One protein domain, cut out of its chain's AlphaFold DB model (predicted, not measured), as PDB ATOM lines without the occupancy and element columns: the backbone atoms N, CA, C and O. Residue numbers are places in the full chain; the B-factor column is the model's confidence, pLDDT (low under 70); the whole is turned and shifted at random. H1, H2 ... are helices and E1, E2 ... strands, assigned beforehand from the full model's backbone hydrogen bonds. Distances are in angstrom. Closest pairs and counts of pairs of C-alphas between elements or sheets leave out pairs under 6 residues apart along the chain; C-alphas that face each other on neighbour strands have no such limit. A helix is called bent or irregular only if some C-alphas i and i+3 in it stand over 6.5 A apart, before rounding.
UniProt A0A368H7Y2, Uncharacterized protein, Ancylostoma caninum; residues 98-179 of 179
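Overview. This is residues 98 to 179 of the 179 residues of an uncharacterized protein of Ancylostoma caninum (UniProt A0A368H7Y2). A small parallel sheet, E1, E2 and E3, has the short helix H2 over one face and the helix H1 grazing it; a long, bent hairpin, E4 and E5, makes a separate arm beyond one end of the sheet. The 82 printed residues hold E1, H1, E2, H2, E3, E4 and E5 in that order, mixed helices and strands. The sheet runs E1, E2, E3, parallel; E4 and E5 are antiparallel. The whole is only just loose, close to compact, with a radius of gyration of the C-alphas of 14.2 A, and flat, spanning 43 by 30 by 15 A.

Arrangement. E2, residues 128 to 132, is the inner strand between E1, residues 103 to 107, and E3, residues 148 to 150. N 104 and O 128 are 2.8 A apart, and N 150 and O 131 2.8 A, both within hydrogen-bond range. H1, residues 114 to 122, only grazes the sheet with residues 116 to 120. H2, residues 139 to 143, is on the sheet over E3, at a height of 8.4 A; their closest C-alphas, of Asp 140 and Phe 149, are 5.9 A apart. E1, H1, E2 and E2, H2, E3 are strand-helix-strand units, parallel neighbour strands joined through a helix, with right-handed crossovers. In H1 and H2 every O i to N i+4 pair is within hydrogen-bond range. E4, residues 159 to 166, and E5, residues 171 to 178, form a hairpin, with N 163 and O 174 2.9 A apart; both are apart from E2.

Along the chain. E1 begins at C-alpha 103 (211.061, 290.330, 192.218). E4 is 21.7 A long and E5 19.3 A, bending by 54 degrees at residue 175 and ending at C-alpha 178 (189.700, 290.313, 197.682).

Size, cuts and confidence. The farthest C-alphas, of Ser 99 and Gly 170, are 45.3 A apart. The printed part has no cut and no long link. The model's pLDDT is under 70 at residues 98, 161 to 162, 164 and 167 to 179.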
ATOM      1  N   ALA A  98     220.466 292.274 183.004       69.38
ATOM      2  CA  ALA A  98     219.823 290.971 183.222       69.38
ATOM      3  C   ALA A  98     220.494 290.124 184.333       69.38
ATOM      4  O   ALA A  98     220.081 288.998 184.597       69.38
ATOM      5  N   SER A  99     221.565 290.639 184.943       79.75
ATOM      6  CA  SER A  99     222.350 289.986 185.994       79.75
ATOM      7  C   SER A  99     221.860 290.298 187.408       79.75
ATOM      8  O   SER A  99     222.240 289.578 188.332       79.75
ATOM      9  N   ASP A 100     221.043 291.338 187.578       87.94
ATOM     10  CA  ASP A 100     220.489 291.704 188.879       87.94
ATOM     11  C   ASP A 100     219.238 290.854 189.172       87.94
ATOM     12  O   ASP A 100     218.411 290.658 188.275       87.94
ATOM     13  N   PRO A 101     219.080 290.319 190.398       92.12
ATOM     14  CA  PRO A 101     217.867 289.612 190.788       92.12
ATOM     15  C   PRO A 101     216.616 290.487 190.671       92.12
ATOM     16  O   PRO A 101     216.623 291.654 191.061       92.12
ATOM     17  N   SER A 102     215.524 289.890 190.202       92.06
ATOM     18  CA  SER A 102     214.214 290.538 190.106       92.06
ATOM     19  C   SER A 102     213.243 289.979 191.140       92.06
ATOM     20  O   SER A 102     213.307 288.806 191.500       92.06
ATOM     21  N   VAL A 103     212.277 290.800 191.546       94.50
ATOM     22  CA  VAL A 103     211.061 290.330 192.218       94.50
ATOM     23  C   VAL A 103     209.940 290.295 191.187       94.50
ATOM     24  O   VAL A 103     209.609 291.320 190.593       94.50
ATOM     25  N   VAL A 104     209.376 289.113 190.957       95.12
ATOM     26  CA  VAL A 104     208.289 288.890 190.002       95.12
ATOM     27  C   VAL A 104     207.002 288.613 190.765       95.12
ATOM     28  O   VAL A 104     206.950 287.715 191.605       95.12
ATOM     29  N   VAL A 105     205.959 289.380 190.450       95.62
ATOM     30  CA  VAL A 105     204.613 289.205 191.002       95.62
ATOM     31  C   VAL A 105     203.660 288.854 189.863       95.62
ATOM     32  O   VAL A 105     203.438 289.676 188.977       95.62
ATOM     33  N   SER A 106     203.095 287.647 189.898       93.88
ATOM     34  CA  SER A 106     202.062 287.188 188.964       93.88
ATOM     35  C   SER A 106     200.695 287.243 189.643       93.88
ATOM     36  O   SER A 106     200.515 286.681 190.722       93.88
ATOM     37  N   LEU A 107     199.725 287.904 189.012       93.19
ATOM     38  CA  LEU A 107     198.340 287.989 189.486       93.19
ATOM     39  C   LEU A 107     197.434 287.203 188.542       93.19
ATOM     40  O   LEU A 107     197.522 287.406 187.334       93.19
ATOM     41  N   GLY A 108     196.570 286.348 189.089       90.19
ATOM     42  CA  GLY A 108     195.766 285.420 188.292       90.19
ATOM     43  C   GLY A 108     196.667 284.421 187.575       90.19
ATOM     44  O   GLY A 108     196.781 284.452 186.353       90.19
ATOM     45  N   ILE A 109     197.382 283.595 188.342       91.50
ATOM     46  CA  ILE A 109     198.386 282.673 187.790       91.50
ATOM     47  C   ILE A 109     197.753 281.631 186.859       91.50
ATOM     48  O   ILE A 109     198.407 281.199 185.912       91.50
ATOM     49  N   GLY A 110     196.495 281.250 187.125       88.56
ATOM     50  CA  GLY A 110     195.787 280.207 186.395       88.56
ATOM     51  C   GLY A 110     196.404 278.811 186.551       88.56
ATOM     52  O   GLY A 110     197.325 278.572 187.329       88.56
ATOM     53  N   ALA A 111     195.892 277.862 185.768       88.94
ATOM     54  CA  ALA A 111     196.341 276.469 185.796       88.94
ATOM     55  C   ALA A 111     197.525 276.179 184.842       88.94
ATOM     56  O   ALA A 111     197.858 275.015 184.604       88.94
ATOM     57  N   ASP A 112     198.168 277.211 184.278       91.75
ATOM     58  CA  ASP A 112     199.338 277.083 183.402       91.75
ATOM     59  C   ASP A 112     200.450 278.073 183.792       91.75
ATOM     60  O   ASP A 112     200.412 279.260 183.472       91.75
ATOM     61  N   VAL A 113     201.484 277.544 184.452       94.12
ATOM     62  CA  VAL A 113     202.655 278.300 184.928       94.12
ATOM     63  C   VAL A 113     203.857 278.217 183.977       94.12
ATOM     64  O   VAL A 113     204.994 278.480 184.374       94.12
ATOM     65  N   THR A 114     203.653 277.786 182.728       95.12
ATOM     66  CA  THR A 114     204.745 277.549 181.765       95.12
ATOM     67  C   THR A 114     205.547 278.817 181.477       95.12
ATOM     68  O   THR A 114     206.777 278.769 181.416       95.12
ATOM     69  N   ALA A 115     204.870 279.958 181.344       94.25
ATOM     70  CA  ALA A 115     205.515 281.242 181.091       94.25
ATOM     71  C   ALA A 115     206.393 281.684 182.277       94.25
ATOM     72  O   ALA A 115     207.531 282.107 182.082       94.25
ATOM     73  N   GLU A 116     205.915 281.519 183.512       95.38
ATOM     74  CA  GLU A 116     206.687 281.765 184.733       95.38
ATOM     75  C   GLU A 116     207.882 280.806 184.866       95.38
ATOM     76  O   GLU A 116     208.979 281.238 185.221       95.38
ATOM     77  N   LEU A 117     207.660 279.536 184.502       95.81
ATOM     78  CA  LEU A 117     208.646 278.518 184.125       95.81
ATOM     79  C   LEU A 117     209.860 279.098 183.403       95.81
ATOM     80  O   LEU A 117     210.978 279.212 183.909       95.81
ATOM     81  N   GLN A 118     209.575 279.476 182.165       95.12
ATOM     82  CA  GLN A 118     210.546 279.978 181.212       95.12
ATOM     83  C   GLN A 118     211.185 281.287 181.686       95.12
ATOM     84  O   GLN A 118     212.381 281.487 181.487       95.12
ATOM     85  N   LEU A 119     210.418 282.180 182.322       94.88
ATOM     86  CA  LEU A 119     210.940 283.442 182.837       94.88
ATOM     87  C   LEU A 119     211.956 283.211 183.963       94.88
ATOM     88  O   LEU A 119     213.018 283.834 183.963       94.88
ATOM     89  N   LYS A 120     211.681 282.281 184.884       94.62
ATOM     90  CA  LYS A 120     212.600 281.902 185.969       94.62
ATOM     91  C   LYS A 120     213.946 281.408 185.449       94.62
ATOM     92  O   LYS A 120     214.972 281.764 186.022       94.62
ATOM     93  N   ASP A 121     213.954 280.680 184.336       93.81
ATOM     94  CA  ASP A 121     215.186 280.206 183.692       93.81
ATOM     95  C   ASP A 121     215.992 281.328 183.008       93.81
ATOM     96  O   ASP A 121     217.185 281.163 182.738       93.81
ATOM     97  N   LYS A 122     215.358 282.467 182.698       92.94
ATOM     98  CA  LYS A 122     216.007 283.630 182.065       92.94
ATOM     99  C   LYS A 122     216.517 284.663 183.062       92.94
ATOM    100  O   LYS A 122     217.432 285.409 182.721       92.94
ATOM    101  N   LEU A 123     215.918 284.743 184.247       92.88
ATOM    102  CA  LEU A 123     216.278 285.738 185.251       92.88
ATOM    103  C   LEU A 123     217.495 285.316 186.081       92.88
ATOM    104  O   LEU A 123     217.846 284.140 186.193       92.88
ATOM    105  N   ALA A 124     218.162 286.310 186.670       92.88
ATOM    106  CA  ALA A 124     219.336 286.084 187.493       92.88
ATOM    107  C   ALA A 124     219.018 285.198 188.707       92.88
ATOM    108  O   ALA A 124     217.931 285.258 189.292       92.88
ATOM    109  N   LYS A 125     220.007 284.404 189.132       92.06
ATOM    110  CA  LYS A 125     219.906 283.619 190.370       92.06
ATOM    111  C   LYS A 125     219.613 284.544 191.552       92.06
ATOM    112  O   LYS A 125     220.240 285.588 191.684       92.06
ATOM    113  N   GLY A 126     218.702 284.118 192.423       93.19
ATOM    114  CA  GLY A 126     218.216 284.929 193.541       93.19
ATOM    115  C   GLY A 126     216.968 285.747 193.217       93.19
ATOM    116  O   GLY A 126     216.450 286.394 194.117       93.19
ATOM    117  N   SER A 127     216.469 285.708 191.974       95.50
ATOM    118  CA  SER A 127     215.160 286.284 191.655       95.50
ATOM    119  C   SER A 127     214.051 285.543 192.401       95.50
ATOM    120  O   SER A 127     214.042 284.311 192.455       95.50
ATOM    121  N   GLU A 128     213.114 286.301 192.957       97.44
ATOM    122  CA  GLU A 128     212.005 285.795 193.761       97.44
ATOM    123  C   GLU A 128     210.701 285.878 192.973       97.44
ATOM    124  O   GLU A 128     210.465 286.829 192.227       97.44
ATOM    125  N   PHE A 129     209.846 284.874 193.149       97.94
ATOM    126  CA  PHE A 129     208.574 284.766 192.449       97.94
ATOM    127  C   PHE A 129     207.438 284.625 193.453       97.94
ATOM    128  O   PHE A 129     207.478 283.761 194.335       97.94
ATOM    129  N   PHE A 130     206.409 285.445 193.272       97.69
ATOM    130  CA  PHE A 130     205.211 285.476 194.096       97.69
ATOM    131  C   PHE A 130     203.980 285.425 193.191       97.69
ATOM    132  O   PHE A 130     203.838 286.240 192.283       97.69
ATOM    133  N   GLY A 131     203.106 284.452 193.417       95.81
ATOM    134  CA  GLY A 131     201.904 284.227 192.620       95.81
ATOM    135  C   GLY A 131     200.663 284.395 193.476       95.81
ATOM    136  O   GLY A 131     200.609 283.833 194.566       95.81
ATOM    137  N   ALA A 132     199.680 285.148 192.997       94.06
ATOM    138  CA  ALA A 132     198.392 285.304 193.658       94.06
ATOM    139  C   ALA A 132     197.273 284.777 192.765       94.06
ATOM    140  O   ALA A 132     197.114 285.231 191.630       94.06
ATOM    141  N   ASP A 133     196.500 283.831 193.285       91.44
ATOM    142  CA  ASP A 133     195.283 283.346 192.648       91.44
ATOM    143  C   ASP A 133     194.336 282.814 193.723       91.44
ATOM    144  O   ASP A 133     194.782 282.155 194.662       91.44
ATOM    145  N   PRO A 134     193.040 283.112 193.646       87.81
ATOM    146  CA  PRO A 134     192.101 282.622 194.638       87.81
ATOM    147  C   PRO A 134     191.761 281.128 194.504       87.81
ATOM    148  O   PRO A 134     191.274 280.530 195.469       87.81
ATOM    149  N   VAL A 135     192.002 280.509 193.344       88.06
ATOM    150  CA  VAL A 135     191.846 279.063 193.170       88.06
ATOM    151  C   VAL A 135     193.067 278.378 193.747       88.06
ATOM    152  O   VAL A 135     194.170 278.527 193.234       88.06
ATOM    153  N   ILE A 136     192.873 277.623 194.829       87.38
ATOM    154  CA  ILE A 136     193.981 276.962 195.524       87.38
ATOM    155  C   ILE A 136     194.468 275.759 194.722       87.38
ATOM    156  O   ILE A 136     195.596 275.764 194.258       87.38
ATOM    157  N   SER A 137     193.629 274.744 194.526       87.38
ATOM    158  CA  SER A 137     194.007 273.539 193.783       87.38
ATOM    159  C   SER A 137     193.473 273.627 192.351       87.38
ATOM    160  O   SER A 137     192.296 273.957 192.193       87.38
ATOM    161  N   PRO A 138     194.288 273.344 191.313       89.69
ATOM    162  CA  PRO A 138     195.658 272.809 191.365       89.69
ATOM    163  C   PRO A 138     196.773 273.878 191.389       89.69
ATOM    164  O   PRO A 138     197.955 273.545 191.271       89.69
ATOM    165  N   ASN A 139     196.423 275.161 191.460       91.44
ATOM    166  CA  ASN A 139     197.357 276.254 191.196       91.44
ATOM    167  C   ASN A 139     198.491 276.364 192.233       91.44
ATOM    168  O   ASN A 139     199.607 276.741 191.874       91.44
ATOM    169  N   ASP A 140     198.246 275.991 193.488       93.12
ATOM    170  CA  ASP A 140     199.224 275.981 194.575       93.12
ATOM    171  C   ASP A 140     200.394 275.032 194.284       93.12
ATOM    172  O   ASP A 140     201.561 275.430 194.349       93.12
ATOM    173  N   GLU A 141     200.093 273.797 193.882       95.44
ATOM    174  CA  GLU A 141     201.081 272.783 193.523       95.44
ATOM    175  C   GLU A 141     201.842 273.169 192.249       95.44
ATOM    176  O   GLU A 141     203.059 272.972 192.142       95.44
ATOM    177  N   LEU A 142     201.138 273.737 191.266       95.38
ATOM    178  CA  LEU A 142     201.756 274.195 190.026       95.38
ATOM    179  C   LEU A 142     202.742 275.334 190.295       95.38
ATOM    180  O   LEU A 142     203.898 275.260 189.866       95.38
ATOM    181  N   PHE A 143     202.323 276.353 191.046       96.69
ATOM    182  CA  PHE A 143     203.144 277.533 191.298       96.69
ATOM    183  C   PHE A 143     204.270 277.287 192.302       96.69
ATOM    184  O   PHE A 143     205.299 277.953 192.213       96.69
ATOM    185  N   ALA A 144     204.165 276.284 193.180       96.06
ATOM    186  CA  ALA A 144     205.260 275.882 194.071       96.06
ATOM    187  C   ALA A 144     206.562 275.517 193.320       96.06
ATOM    188  O   ALA A 144     207.655 275.582 193.884       96.06
ATOM    189  N   LYS A 145     206.478 275.168 192.028       96.25
ATOM    190  CA  LYS A 145     207.643 274.929 191.148       96.25
ATOM    191  C   LYS A 145     208.343 276.236 190.742       96.25
ATOM    192  O   LYS A 145     209.550 276.264 190.470       96.25
ATOM    193  N   VAL A 146     207.591 277.333 190.720       96.69
ATOM    194  CA  VAL A 146     208.040 278.681 190.365       96.69
ATOM    195  C   VAL A 146     208.513 279.428 191.612       96.69
ATOM    196  O   VAL A 146     209.679 279.824 191.670       96.69
ATOM    197  N   GLY A 147     207.650 279.584 192.614       97.12
ATOM    198  CA  GLY A 147     207.890 280.428 193.781       97.12
ATOM    199  C   GLY A 147     206.835 280.258 194.874       97.12
ATOM    200  O   GLY A 147     206.344 279.158 195.106       97.12
ATOM    201  N   THR A 148     206.505 281.348 195.567       97.81
ATOM    202  CA  THR A 148     205.549 281.335 196.687       97.81
ATOM    203  C   THR A 148     204.142 281.668 196.203       97.81
ATOM    204  O   THR A 148     203.942 282.677 195.528       97.81
ATOM    205  N   PHE A 149     203.168 280.839 196.572       96.38
ATOM    206  CA  PHE A 149     201.759 281.007 196.223       96.38
ATOM    207  C   PHE A 149     200.962 281.683 197.348       96.38
ATOM    208  O   PHE A 149     201.133 281.350 198.523       96.38
ATOM    209  N   PHE A 150     200.053 282.588 196.982       94.31
ATOM    210  CA  PHE A 150     199.109 283.244 197.880       94.31
ATOM    211  C   PHE A 150     197.665 283.027 197.401       94.31
ATOM    212  O   PHE A 150     197.330 283.448 196.291       94.31
ATOM    213  N   PRO A 151     196.786 282.451 198.244       91.38
ATOM    214  CA  PRO A 151     195.401 282.153 197.888       91.38
ATOM    215  C   PRO A 151     194.502 283.396 198.009       91.38
ATOM    216  O   PRO A 151     193.613 283.462 198.861       91.38
ATOM    217  N   VAL A 152     194.787 284.437 197.223       88.12
ATOM    218  CA  VAL A 152     194.105 285.741 197.291       88.12
ATOM    219  C   VAL A 152     193.839 286.310 195.902       88.12
ATOM    220  O   VAL A 152     194.590 286.063 194.961       88.12
ATOM    221  N   ALA A 153     192.788 287.123 195.794       84.75
ATOM    222  CA  ALA A 153     192.497 287.923 194.609       84.75
ATOM    223  C   ALA A 153     192.818 289.397 194.891       84.75
ATOM    224  O   ALA A 153     192.660 289.878 196.013       84.75
ATOM    225  N   VAL A 154     193.250 290.139 193.874       82.69
ATOM    226  CA  VAL A 154     193.505 291.581 194.008       82.69
ATOM    227  C   VAL A 154     192.248 292.359 193.646       82.69
ATOM    228  O   VAL A 154     191.654 292.124 192.595       82.69
ATOM    229  N   SER A 155     191.852 293.302 194.503       79.56
ATOM    230  CA  SER A 155     190.590 294.018 194.364       79.56
ATOM    231  C   SER A 155     190.683 295.502 194.711       79.56
ATOM    232  O   SER A 155     191.739 296.044 195.015       79.56
ATOM    233  N   LYS A 156     189.532 296.185 194.674       79.31
ATOM    234  CA  LYS A 156     189.399 297.547 195.204       79.31
ATOM    235  C   LYS A 156     189.130 297.589 196.718       79.31
ATOM    236  O   LYS A 156     189.301 298.648 197.323       79.31
ATOM    237  N   LYS A 157     188.594 296.521 197.314       79.12
ATOM    238  CA  LYS A 157     188.126 296.503 198.706       79.12
ATOM    239  C   LYS A 157     188.433 295.174 199.369       79.12
ATOM    240  O   LYS A 157     187.988 294.141 198.885       79.12
ATOM    241  N   THR A 158     188.985 295.258 200.574       78.19
ATOM    242  CA  THR A 158     189.246 294.078 201.384       78.19
ATOM    243  C   THR A 158     187.960 293.348 201.791       78.19
ATOM    244  O   THR A 158     187.058 293.966 202.367       78.19
ATOM    245  N   GLY A 159     187.866 292.043 201.538       73.94
ATOM    246  CA  GLY A 159     186.744 291.232 202.010       73.94
ATOM    247  C   GLY A 159     186.732 289.792 201.505       73.94
ATOM    248  O   GLY A 159     187.385 289.457 200.523       73.94
ATOM    249  N   LEU A 160     185.938 288.954 202.178       74.00
ATOM    250  CA  LEU A 160     185.631 287.599 201.728       74.00
ATOM    251  C   LEU A 160     184.444 287.643 200.766       74.00
ATOM    252  O   LEU A 160     183.346 288.048 201.157       74.00
ATOM    253  N   VAL A 161     184.659 287.229 199.521       69.69
ATOM    254  CA  VAL A 161     183.627 287.200 198.479       69.69
ATOM    255  C   VAL A 161     183.484 285.779 197.959       69.69
ATOM    256  O   VAL A 161     184.474 285.111 197.681       69.69
ATOM    257  N   GLN A 162     182.244 285.302 197.847       69.69
ATOM    258  CA  GLN A 162     181.972 284.050 197.154       69.69
ATOM    259  C   GLN A 162     181.982 284.308 195.652       69.69
ATOM    260  O   GLN A 162     181.153 285.066 195.143       69.69
ATOM    261  N   SER A 163     182.889 283.633 194.966       72.00
ATOM    262  CA  SER A 163     183.071 283.735 193.526       72.00
ATOM    263  C   SER A 163     182.932 282.362 192.887       72.00
ATOM    264  O   SER A 163     183.009 281.332 193.563       72.00
ATOM    265  N   ALA A 164     182.648 282.358 191.587       69.25
ATOM    266  CA  ALA A 164     182.478 281.143 190.815       69.25
ATOM    267  C   ALA A 164     183.290 281.224 189.526       69.25
ATOM    268  O   ALA A 164     183.181 282.201 188.785       69.25
ATOM    269  N   ILE A 165     184.061 280.180 189.243       70.44
ATOM    270  CA  ILE A 165     184.708 279.986 187.949       70.44
ATOM    271  C   ILE A 165     183.869 279.011 187.151       70.44
ATOM    272  O   ILE A 165     183.348 278.025 187.679       70.44
ATOM    273  N   ARG A 166     183.715 279.321 185.867       70.62
ATOM    274  CA  ARG A 166     183.072 278.420 184.928       70.62
ATOM    275  C   ARG A 166     184.120 277.484 184.354       70.62
ATOM    276  O   ARG A 166     184.914 277.899 183.513       70.62
ATOM    277  N   GLU A 167     184.075 276.238 184.784       68.38
ATOM    278  CA  GLU A 167     184.835 275.154 184.179       68.38
ATOM    279  C   GLU A 167     184.001 274.477 183.081       68.38
ATOM    280  O   GLU A 167     182.822 274.787 182.869       68.38
ATOM    281  N   SER A 168     184.625 273.589 182.313       65.06
ATOM    282  CA  SER A 168     183.949 272.861 181.233       65.06
ATOM    283  C   SER A 168     182.903 271.862 181.750       65.06
ATOM    284  O   SER A 168     181.993 271.502 181.002       65.06
ATOM    285  N   ASP A 169     182.996 271.455 183.018       69.00
ATOM    286  CA  ASP A 169     182.134 270.490 183.705       69.00
ATOM    287  C   ASP A 169     181.153 271.126 184.714       69.00
ATOM    288  O   ASP A 169     180.277 270.432 185.237       69.00
ATOM    289  N   GLY A 170     181.222 272.442 184.954       69.94
ATOM    290  CA  GLY A 170     180.302 273.126 185.861       69.94
ATOM    291  C   GLY A 170     180.817 274.447 186.430       69.94
ATOM    292  O   GLY A 170     181.620 275.152 185.824       69.94
ATOM    293  N   TRP A 171     180.290 274.815 187.599       62.75
ATOM    294  CA  TRP A 171     180.725 275.988 188.357       62.75
ATOM    295  C   TRP A 171     181.513 275.539 189.583       62.75
ATOM    296  O   TRP A 171     180.969 274.829 190.431       62.75
ATOM    297  N   PHE A 172     182.755 275.994 189.700       59.59
ATOM    298  CA  PHE A 172     183.555 275.834 190.908       59.59
ATOM    299  C   PHE A 172     183.431 277.090 191.768       59.59
ATOM    300  O   PHE A 172     183.672 278.193 191.280       59.59
ATOM    301  N   PHE A 173     183.042 276.938 193.036       60.78
ATOM    302  CA  PHE A 173     182.898 278.055 193.971       60.78
ATOM    303  C   PHE A 173     184.076 278.119 194.928       60.78
ATOM    304  O   PHE A 173     184.486 277.109 195.496       60.78
ATOM    305  N   PHE A 174     184.556 279.326 195.178       61.19
ATOM    306  CA  PHE A 174     185.634 279.579 196.121       61.19
ATOM    307  C   PHE A 174     185.394 280.903 196.837       61.19
ATOM    308  O   PHE A 174     184.620 281.755 196.390       61.19
ATOM    309  N   ILE A 175     186.016 281.034 198.005       57.75
ATOM    310  CA  ILE A 175     185.974 282.258 198.795       57.75
ATOM    311  C   ILE A 175     187.264 283.014 198.516       57.75
ATOM    312  O   ILE A 175     188.348 282.573 198.889       57.75
ATOM    313  N   GLU A 176     187.134 284.155 197.861       61.44
ATOM    314  CA  GLU A 176     188.243 285.050 197.576       61.44
ATOM    315  C   GLU A 176     188.447 285.982 198.758       61.44
ATOM    316  O   GLU A 176     187.503 286.641 199.193       61.44
ATOM    317  N   ASN A 177     189.682 286.096 199.237       51.03
ATOM    318  CA  ASN A 177     190.085 287.282 199.974       51.03
ATOM    319  C   ASN A 177     190.471 288.326 198.923       51.03
ATOM    320  O   ASN A 177     191.564 288.282 198.363       51.03
ATOM    321  N   GLN A 178     189.512 289.173 198.570       48.84
ATOM    322  CA  GLN A 178     189.700 290.313 197.682       48.84
ATOM    323  C   GLN A 178     190.488 291.330 198.512       48.84
ATOM    324  O   GLN A 178     189.975 291.743 199.540       48.84
ATOM    325  N   GLY A 179     191.754 291.605 198.179       49.31
ATOM    326  CA  GLY A 179     192.637 292.545 198.897       49.31
ATOM    327  C   GLY A 179     192.348 293.991 198.551       49.31
ATOM    328  O   GLY A 179     192.097 294.233 197.350       49.31
TER     329      GLY A 179